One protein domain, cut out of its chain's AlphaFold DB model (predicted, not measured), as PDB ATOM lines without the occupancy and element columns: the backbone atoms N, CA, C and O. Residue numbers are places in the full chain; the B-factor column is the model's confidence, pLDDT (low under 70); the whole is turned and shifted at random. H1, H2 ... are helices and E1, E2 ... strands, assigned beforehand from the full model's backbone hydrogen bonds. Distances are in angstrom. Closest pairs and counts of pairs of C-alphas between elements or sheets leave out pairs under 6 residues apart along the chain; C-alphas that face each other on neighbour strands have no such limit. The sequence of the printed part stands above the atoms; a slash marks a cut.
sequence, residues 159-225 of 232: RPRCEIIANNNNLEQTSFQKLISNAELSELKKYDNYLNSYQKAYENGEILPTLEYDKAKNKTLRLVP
ATOM      1  N   ARG A 159     122.111 204.763 161.115       85.94
ATOM      2  CA  ARG A 159     122.455 205.848 160.179       85.94
ATOM      3  C   ARG A 159     123.456 206.835 160.793       85.94
ATOM      4  O   ARG A 159     123.088 207.991 161.034       85.94
ATOM      5  N   PRO A 160     124.696 206.406 161.082       84.62
ATOM      6  CA  PRO A 160     125.733 207.295 161.592       84.62
ATOM      7  C   PRO A 160     125.952 208.499 160.665       84.62
ATOM      8  O   PRO A 160     125.864 208.402 159.436       84.62
ATOM      9  N   ARG A 161     126.250 209.654 161.263       85.69
ATOM     10  CA  ARG A 161     126.627 210.859 160.516       85.69
ATOM     11  C   ARG A 161     128.036 210.693 159.962       85.69
ATOM     12  O   ARG A 161     128.897 210.106 160.612       85.69
ATOM     13  N   CYS A 162     128.264 211.216 158.763       88.06
ATOM     14  CA  CYS A 162     129.571 211.194 158.118       88.06
ATOM     15  C   CYS A 162     130.232 212.564 158.262       88.06
ATOM     16  O   CYS A 162     129.666 213.569 157.831       88.06
ATOM     17  N   GLU A 163     131.433 212.592 158.822       89.88
ATOM     18  CA  GLU A 163     132.233 213.804 158.967       89.88
ATOM     19  C   GLU A 163     133.542 213.646 158.205       89.88
ATOM     20  O   GLU A 163     134.291 212.696 158.429       89.88
ATOM     21  N   ILE A 164     133.812 214.576 157.295       88.00
ATOM     22  CA  ILE A 164     135.087 214.674 156.595       88.00
ATOM     23  C   ILE A 164     135.918 215.733 157.319       88.00
ATOM     24  O   ILE A 164     135.530 216.899 157.384       88.00
ATOM     25  N   ILE A 165     137.057 215.317 157.865       86.12
ATOM     26  CA  ILE A 165     137.964 216.155 158.647       86.12
ATOM     27  C   ILE A 165     139.202 216.423 157.794       86.12
ATOM     28  O   ILE A 165     139.880 215.491 157.360       86.12
ATOM     29  N   ALA A 166     139.487 217.694 157.529       84.44
ATOM     30  CA  ALA A 166     140.735 218.120 156.901       84.44
ATOM     31  C   ALA A 166     141.796 218.464 157.962       84.44
ATOM     32  O   ALA A 166     141.457 218.846 159.079       84.44
ATOM     33  N   ASN A 167     143.084 218.402 157.603       75.56
ATOM     34  CA  ASN A 167     144.201 218.727 158.512       75.56
ATOM     35  C   ASN A 167     144.132 220.119 159.165       75.56
ATOM     36  O   ASN A 167     144.739 220.333 160.208       75.56
ATOM     37  N   ASN A 168     143.421 221.077 158.568       77.69
ATOM     38  CA  ASN A 168     143.197 222.399 159.156       77.69
ATOM     39  C   ASN A 168     142.006 222.431 160.138       77.69
ATOM     40  O   ASN A 168     141.510 223.509 160.449       77.69
ATOM     41  N   ASN A 169     141.528 221.265 160.588       72.44
ATOM     42  CA  ASN A 169     140.336 221.069 161.415       72.44
ATOM     43  C   ASN A 169     139.029 221.600 160.806       72.44
ATOM     44  O   ASN A 169     138.019 221.689 161.504       72.44
ATOM     45  N   ASN A 170     139.000 221.887 159.499       80.94
ATOM     46  CA  ASN A 170     137.738 222.146 158.822       80.94
ATOM     47  C   ASN A 170     136.932 220.848 158.759       80.94
ATOM     48  O   ASN A 170     137.394 219.840 158.215       80.94
ATOM     49  N   LEU A 171     135.723 220.905 159.313       83.75
ATOM     50  CA  LEU A 171     134.794 219.791 159.392       83.75
ATOM     51  C   LEU A 171     133.670 219.990 158.381       83.75
ATOM     52  O   LEU A 171     132.956 220.991 158.406       83.75
ATOM     53  N   GLU A 172     133.507 219.013 157.500       86.44
ATOM     54  CA  GLU A 172     132.427 218.971 156.522       86.44
ATOM     55  C   GLU A 172     131.498 217.802 156.859       86.44
ATOM     56  O   GLU A 172     131.919 216.645 156.907       86.44
ATOM     57  N   GLN A 173     130.222 218.098 157.106       85.31
ATOM     58  CA  GLN A 173     129.214 217.065 157.323       85.31
ATOM     59  C   GLN A 173     128.627 216.617 155.988       85.31
ATOM     60  O   GLN A 173     128.176 217.423 155.175       85.31
ATOM     61  N   THR A 174     128.582 215.307 155.785       84.62
ATOM     62  CA  THR A 174     127.960 214.690 154.616       84.62
ATOM     63  C   THR A 174     127.064 213.527 155.035       84.62
ATOM     64  O   THR A 174     126.917 213.203 156.214       84.62
ATOM     65  N   SER A 175     126.419 212.896 154.059       82.38
ATOM     66  CA  SER A 175     125.641 211.677 154.274       82.38
ATOM     67  C   SER A 175     126.259 210.527 153.499       82.38
ATOM     68  O   SER A 175     126.792 210.723 152.405       82.38
ATOM     69  N   PHE A 176     126.103 209.316 154.026       81.44
ATOM     70  CA  PHE A 176     126.523 208.102 153.337       81.44
ATOM     71  C   PHE A 176     125.894 207.987 151.943       81.44
ATOM     72  O   PHE A 176     126.562 207.601 150.993       81.44
ATOM     73  N   GLN A 177     124.639 208.420 151.788       84.25
ATOM     74  CA  GLN A 177     123.945 208.430 150.501       84.25
ATOM     75  C   GLN A 177     124.623 209.348 149.472       84.25
ATOM     76  O   GLN A 177     124.763 208.971 148.312       84.25
ATOM     77  N   LYS A 178     125.104 210.527 149.895       85.25
ATOM     78  CA  LYS A 178     125.902 211.404 149.025       85.25
ATOM     79  C   LYS A 178     127.249 210.768 148.680       85.25
ATOM     80  O   LYS A 178     127.614 210.775 147.509       85.25
ATOM     81  N   LEU A 179     127.930 210.171 149.662       85.62
ATOM     82  CA  LEU A 179     129.220 209.502 149.461       85.62
ATOM     83  C   LEU A 179     129.131 208.357 148.447       85.62
ATOM     84  O   LEU A 179     129.981 208.260 147.575       85.62
ATOM     85  N   ILE A 180     128.089 207.526 148.506       87.50
ATOM     86  CA  ILE A 180     127.966 206.359 147.617       87.50
ATOM     87  C   ILE A 180     127.402 206.692 146.232       87.50
ATOM     88  O   ILE A 180     127.668 205.956 145.286       87.50
ATOM     89  N   SER A 181     126.629 207.779 146.096       80.56
ATOM     90  CA  SER A 181     125.886 208.096 144.863       80.56
ATOM     91  C   SER A 181     126.772 208.244 143.622       80.56
ATOM     92  O   SER A 181     126.409 207.770 142.549       80.56
ATOM     93  N   ASN A 182     127.961 208.828 143.790       78.44
ATOM     94  CA  ASN A 182     128.921 209.059 142.709       78.44
ATOM     95  C   ASN A 182     130.236 208.291 142.898       78.44
ATOM     96  O   ASN A 182     131.150 208.455 142.096       78.44
ATOM     97  N   ALA A 183     130.334 207.454 143.933       78.75
ATOM     98  CA  ALA A 183     131.549 206.711 144.231       78.75
ATOM     99  C   ALA A 183     131.810 205.591 143.217       78.75
ATOM    100  O   ALA A 183     130.896 204.947 142.674       78.75
ATOM    101  N   GLU A 184     133.092 205.327 142.994       78.50
ATOM    102  CA  GLU A 184     133.541 204.147 142.265       78.50
ATOM    103  C   GLU A 184     133.396 202.888 143.131       78.50
ATOM    104  O   GLU A 184     133.420 202.946 144.357       78.50
ATOM    105  N   LEU A 185     133.283 201.698 142.526       72.81
ATOM    106  CA  LEU A 185     133.126 200.452 143.295       72.81
ATOM    107  C   LEU A 185     134.292 200.182 144.262       72.81
ATOM    108  O   LEU A 185     134.100 199.569 145.311       72.81
ATOM    109  N   SER A 186     135.502 200.609 143.905       72.06
ATOM    110  CA  SER A 186     136.682 200.546 144.773       72.06
ATOM    111  C   SER A 186     136.449 201.324 146.073       72.06
ATOM    112  O   SER A 186     136.721 200.803 147.155       72.06
ATOM    113  N   GLU A 187     135.886 202.527 145.976       82.06
ATOM    114  CA  GLU A 187     135.487 203.366 147.105       82.06
ATOM    115  C   GLU A 187     134.293 202.773 147.847       82.06
ATOM    116  O   GLU A 187     134.341 202.660 149.066       82.06
ATOM    117  N   LEU A 188     133.280 202.271 147.135       84.50
ATOM    118  CA  LEU A 188     132.145 201.579 147.749       84.50
ATOM    119  C   LEU A 188     132.602 200.380 148.594       84.50
ATOM    120  O   LEU A 188     132.170 200.230 149.730       84.50
ATOM    121  N   LYS A 189     133.537 199.557 148.106       82.69
ATOM    122  CA  LYS A 189     134.107 198.444 148.887       82.69
ATOM    123  C   LYS A 189     134.930 198.921 150.080       82.69
ATOM    124  O   LYS A 189     134.918 198.264 151.120       82.69
ATOM    125  N   LYS A 190     135.645 200.045 149.954       85.69
ATOM    126  CA  LYS A 190     136.311 200.676 151.106       85.69
ATOM    127  C   LYS A 190     135.279 201.104 152.143       85.69
ATOM    128  O   LYS A 190     135.491 200.841 153.321       85.69
ATOM    129  N   TYR A 191     134.165 201.691 151.717       87.19
ATOM    130  CA  TYR A 191     133.092 202.094 152.614       87.19
ATOM    131  C   TYR A 191     132.377 200.905 153.265       87.19
ATOM    132  O   TYR A 191     132.137 200.947 154.466       87.19
ATOM    133  N   ASP A 192     132.097 199.830 152.524       85.31
ATOM    134  CA  ASP A 192     131.515 198.600 153.081       85.31
ATOM    135  C   ASP A 192     132.438 197.966 154.136       85.31
ATOM    136  O   ASP A 192     132.012 197.645 155.244       85.31
ATOM    137  N   ASN A 193     133.740 197.870 153.841       86.62
ATOM    138  CA  ASN A 193     134.731 197.415 154.819       86.62
ATOM    139  C   ASN A 193     134.829 198.352 156.023       86.62
ATOM    140  O   ASN A 193     134.958 197.886 157.152       86.62
ATOM    141  N   TYR A 194     134.765 199.662 155.793       88.88
ATOM    142  CA  TYR A 194     134.811 200.649 156.860       88.88
ATOM    143  C   TYR A 194     133.600 200.534 157.790       88.88
ATOM    144  O   TYR A 194     133.780 200.554 159.004       88.88
ATOM    145  N   LEU A 195     132.397 200.310 157.248       88.56
ATOM    146  CA  LEU A 195     131.198 200.023 158.038       88.56
ATOM    147  C   LEU A 195     131.352 198.748 158.875       88.56
ATOM    148  O   LEU A 195     130.990 198.761 160.046       88.56
ATOM    149  N   ASN A 196     131.947 197.684 158.325       87.88
ATOM    150  CA  ASN A 196     132.220 196.458 159.088       87.88
ATOM    151  C   ASN A 196     133.192 196.710 160.250       87.88
ATOM    152  O   ASN A 196     132.979 196.226 161.360       87.88
ATOM    153  N   SER A 197     134.272 197.453 160.001       87.38
ATOM    154  CA  SER A 197     135.246 197.801 161.043       87.38
ATOM    155  C   SER A 197     134.630 198.707 162.106       87.38
ATOM    156  O   SER A 197     134.882 198.518 163.291       87.38
ATOM    157  N   TYR A 198     133.800 199.664 161.689       89.00
ATOM    158  CA  TYR A 198     133.056 200.537 162.589       89.00
ATOM    159  C   TYR A 198     132.089 199.744 163.470       89.00
ATOM    160  O   TYR A 198     132.088 199.940 164.679       89.00
ATOM    161  N   GLN A 199     131.312 198.824 162.888       86.81
ATOM    162  CA  GLN A 199     130.383 197.972 163.627       86.81
ATOM    163  C   GLN A 199     131.102 197.163 164.708       86.81
ATOM    164  O   GLN A 199     130.700 197.209 165.864       86.81
ATOM    165  N   LYS A 200     132.205 196.492 164.354       88.00
ATOM    166  CA  LYS A 200     133.000 195.709 165.311       88.00
ATOM    167  C   LYS A 200     133.542 196.564 166.454       88.00
ATOM    168  O   LYS A 200     133.416 196.182 167.610       88.00
ATOM    169  N   ALA A 201     134.121 197.722 166.133       86.94
ATOM    170  CA  ALA A 201     134.643 198.631 167.150       86.94
ATOM    171  C   ALA A 201     133.523 199.154 168.062       86.94
ATOM    172  O   ALA A 201     133.701 199.241 169.272       86.94
ATOM    173  N   TYR A 202     132.356 199.454 167.490       85.50
ATOM    174  CA  TYR A 202     131.185 199.909 168.233       85.50
ATOM    175  C   TYR A 202     130.634 198.828 169.176       85.50
ATOM    176  O   TYR A 202     130.374 199.117 170.340       85.50
ATOM    177  N   GLU A 203     130.505 197.584 168.706       85.75
ATOM    178  CA  GLU A 203     130.043 196.434 169.503       85.75
ATOM    179  C   GLU A 203     131.015 196.081 170.642       85.75
ATOM    180  O   GLU A 203     130.576 195.718 171.731       85.75
ATOM    181  N   ASN A 204     132.322 196.246 170.420       86.88
ATOM    182  CA  ASN A 204     133.363 195.963 171.413       86.88
ATOM    183  C   ASN A 204     133.667 197.137 172.364       86.88
ATOM    184  O   ASN A 204     134.488 196.985 173.268       86.88
ATOM    185  N   GLY A 205     133.058 198.314 172.166       82.19
ATOM    186  CA  GLY A 205     133.375 199.523 172.940       82.19
ATOM    187  C   GLY A 205     134.786 200.077 172.691       82.19
ATOM    188  O   GLY A 205     135.356 200.749 173.550       82.19
ATOM    189  N   GLU A 206     135.365 199.779 171.530       85.69
ATOM    190  CA  GLU A 206     136.698 200.220 171.123       85.69
ATOM    191  C   GLU A 206     136.679 201.632 170.511       85.69
ATOM    192  O   GLU A 206     135.637 202.221 170.212       85.69
ATOM    193  N   ILE A 207     137.873 202.187 170.286       84.75
ATOM    194  CA  ILE A 207     138.033 203.467 169.591       84.75
ATOM    195  C   ILE A 207     137.510 203.330 168.156       84.75
ATOM    196  O   ILE A 207     137.967 202.482 167.389       84.75
ATOM    197  N   LEU A 208     136.576 204.206 167.778       87.50
ATOM    198  CA  LEU A 208     135.965 204.178 166.453       87.50
ATOM    199  C   LEU A 208     137.002 204.480 165.356       87.50
ATOM    200  O   LEU A 208     137.707 205.493 165.434       87.50
ATOM    201  N   PRO A 209     137.088 203.642 164.307       88.19
ATOM    202  CA  PRO A 209     138.080 203.812 163.259       88.19
ATOM    203  C   PRO A 209     137.776 205.034 162.386       88.19
ATOM    204  O   PRO A 209     136.628 205.456 162.221       88.19
ATOM    205  N   THR A 210     138.817 205.556 161.743       88.75
ATOM    206  CA  THR A 210     138.720 206.566 160.681       88.75
ATOM    207  C   THR A 210     139.190 205.969 159.359       88.75
ATOM    208  O   THR A 210     139.991 205.033 159.336       88.75
ATOM    209  N   LEU A 211     138.670 206.486 158.249       86.69
ATOM    210  CA  LEU A 211     139.043 206.077 156.898       86.69
ATOM    211  C   LEU A 211     139.788 207.220 156.204       86.69
ATOM    212  O   LEU A 211     139.323 208.354 156.203       86.69
ATOM    213  N   GLU A 212     140.921 206.937 155.568       85.62
ATOM    214  CA  GLU A 212     141.585 207.908 154.693       85.62
ATOM    215  C   GLU A 212     140.692 208.193 153.469       85.62
ATOM    216  O   GLU A 212     140.377 207.282 152.700       85.62
ATOM    217  N   TYR A 213     140.245 209.444 153.319       80.69
ATOM    218  CA  TYR A 213     139.251 209.852 152.318       80.69
ATOM    219  C   TYR A 213     139.893 210.506 151.091       80.69
ATOM    220  O   TYR A 213     139.580 210.141 149.963       80.69
ATOM    221  N   ASP A 214     140.823 211.442 151.301       79.31
ATOM    222  CA  ASP A 214     141.597 212.075 150.226       79.31
ATOM    223  C   ASP A 214     143.041 212.269 150.692       79.31
ATOM    224  O   ASP A 214     143.336 213.156 151.496       79.31
ATOM    225  N   LYS A 215     143.944 211.434 150.171       73.75
ATOM    226  CA  LYS A 215     145.371 211.463 150.506       73.75
ATOM    227  C   LYS A 215     146.059 212.745 150.047       73.75
ATOM    228  O   LYS A 215     146.922 213.263 150.744       73.75
ATOM    229  N   ALA A 216     145.688 213.264 148.878       75.00
ATOM    230  CA  ALA A 216     146.312 214.466 148.330       75.00
ATOM    231  C   ALA A 216     145.949 215.704 149.160       75.00
ATOM    232  O   ALA A 216     146.753 216.626 149.281       75.00
ATOM    233  N   LYS A 217     144.749 215.709 149.753       75.31
ATOM    234  CA  LYS A 217     144.251 216.807 150.595       75.31
ATOM    235  C   LYS A 217     144.318 216.521 152.096       75.31
ATOM    236  O   LYS A 217     143.804 217.332 152.864       75.31
ATOM    237  N   ASN A 218     144.925 215.404 152.511       81.94
ATOM    238  CA  ASN A 218     144.961 214.925 153.897       81.94
ATOM    239  C   ASN A 218     143.589 215.023 154.588       81.94
ATOM    240  O   ASN A 218     143.434 215.700 155.607       81.94
ATOM    241  N   LYS A 219     142.574 214.395 153.986       85.81
ATOM    242  CA  LYS A 219     141.224 214.319 154.553       85.81
ATOM    243  C   LYS A 219     140.931 212.922 155.073       85.81
ATOM    244  O   LYS A 219     141.205 211.933 154.387       85.81
ATOM    245  N   THR A 220     140.296 212.844 156.234       89.44
ATOM    246  CA  THR A 220     139.805 211.598 156.827       89.44
ATOM    247  C   THR A 220     138.286 211.622 156.943       89.44
ATOM    248  O   THR A 220     137.678 212.669 157.139       89.44
ATOM    249  N   LEU A 221     137.664 210.459 156.783       89.12
ATOM    250  CA  LEU A 221     136.246 210.224 157.001       89.12
ATOM    251  C   LEU A 221     136.069 209.559 158.367       89.12
ATOM    252  O   LEU A 221     136.684 208.529 158.654       89.12
ATOM    253  N   ARG A 222     135.207 210.148 159.190       90.62
ATOM    254  CA  ARG A 222     134.790 209.635 160.491       90.62
ATOM    255  C   ARG A 222     133.288 209.384 160.492       90.62
ATOM    256  O   ARG A 222     132.512 210.221 160.031       90.62
ATOM    257  N   LEU A 223     132.885 208.252 161.055       88.12
ATOM    258  CA  LEU A 223     131.492 207.974 161.382       88.12
ATOM    259  C   LEU A 223     131.214 208.347 162.826       88.12
ATOM    260  O   LEU A 223     131.930 207.934 163.737       88.12
ATOM    261  N   VAL A 224     130.167 209.140 163.012       84.38
ATOM    262  CA  VAL A 224     129.696 209.564 164.325       84.38
ATOM    263  C   VAL A 224     128.356 208.886 164.590       84.38
ATOM    264  O   VAL A 224     127.444 209.023 163.764       84.38
ATOM    265  N   PRO A 225     128.204 208.164 165.715       79.44
ATOM    266  CA  PRO A 225     126.935 207.565 166.089       79.44
ATOM    267  C   PRO A 225     125.825 208.618 166.088       79.44
ATOM    268  O   PRO A 225     125.960 209.697 166.667       79.44
TER     269      PRO A 225
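What this domain is: This is residues 159 to 225 of the 232 residues of an uncharacterized protein of Mycoplasma sp. CAG:956 (UniProt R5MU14). A strongly twisted four-stranded sheet, E2 E1 E4 E3, is covered on one face, toward its E3 edge, by the long helix H2, while the short helix H1 only grazes it. The 67 printed residues run E1 E2 H1 H2 E3 E4; the sheet is antiparallel. The class is mixed, in two layers; the whole is compact, radius of gyration of the C-alphas 11.7 A, spanning 32 by 28 by 19 A.

How they stand to each other: Inner strands E1, residues 161 to 166, and E4, residues 219 to 224, are antiparallel; N 163 and O 222, 2.9 A apart, are within hydrogen-bond range. E2, residues 171 to 174, forms a hairpin with E1, N 172 to O 164 being 2.9 A. E3, residues 210 to 214, forms one with E4, N 221 to O 211 being 2.7 A. H2, residues 185 to 203, has a height over the sheet of 9.2 A and runs along E3, at 6 degrees on the local plane; their closest C-alphas, Tyr 194 and Leu 211, are 6.9 A apart. H1, residues 176 to 181, is close but not clearly touching H2, the closest C-alphas, Ile 180 and Leu 188, 6.4 A apart. In H1 and H2 every O i to N i+4 pair is within hydrogen-bond range.

Where its parts are: E1 begins at C-alpha 161 (126.627, 210.859, 160.516); E4 ends at C-alpha 224 (129.696, 209.564, 164.325). H2 measures 26.7 A from first to last C-alpha, E1 16.3 A.

The domain as a whole: The printed part has no cut and no long link; no printed residue is under 70 in pLDDT.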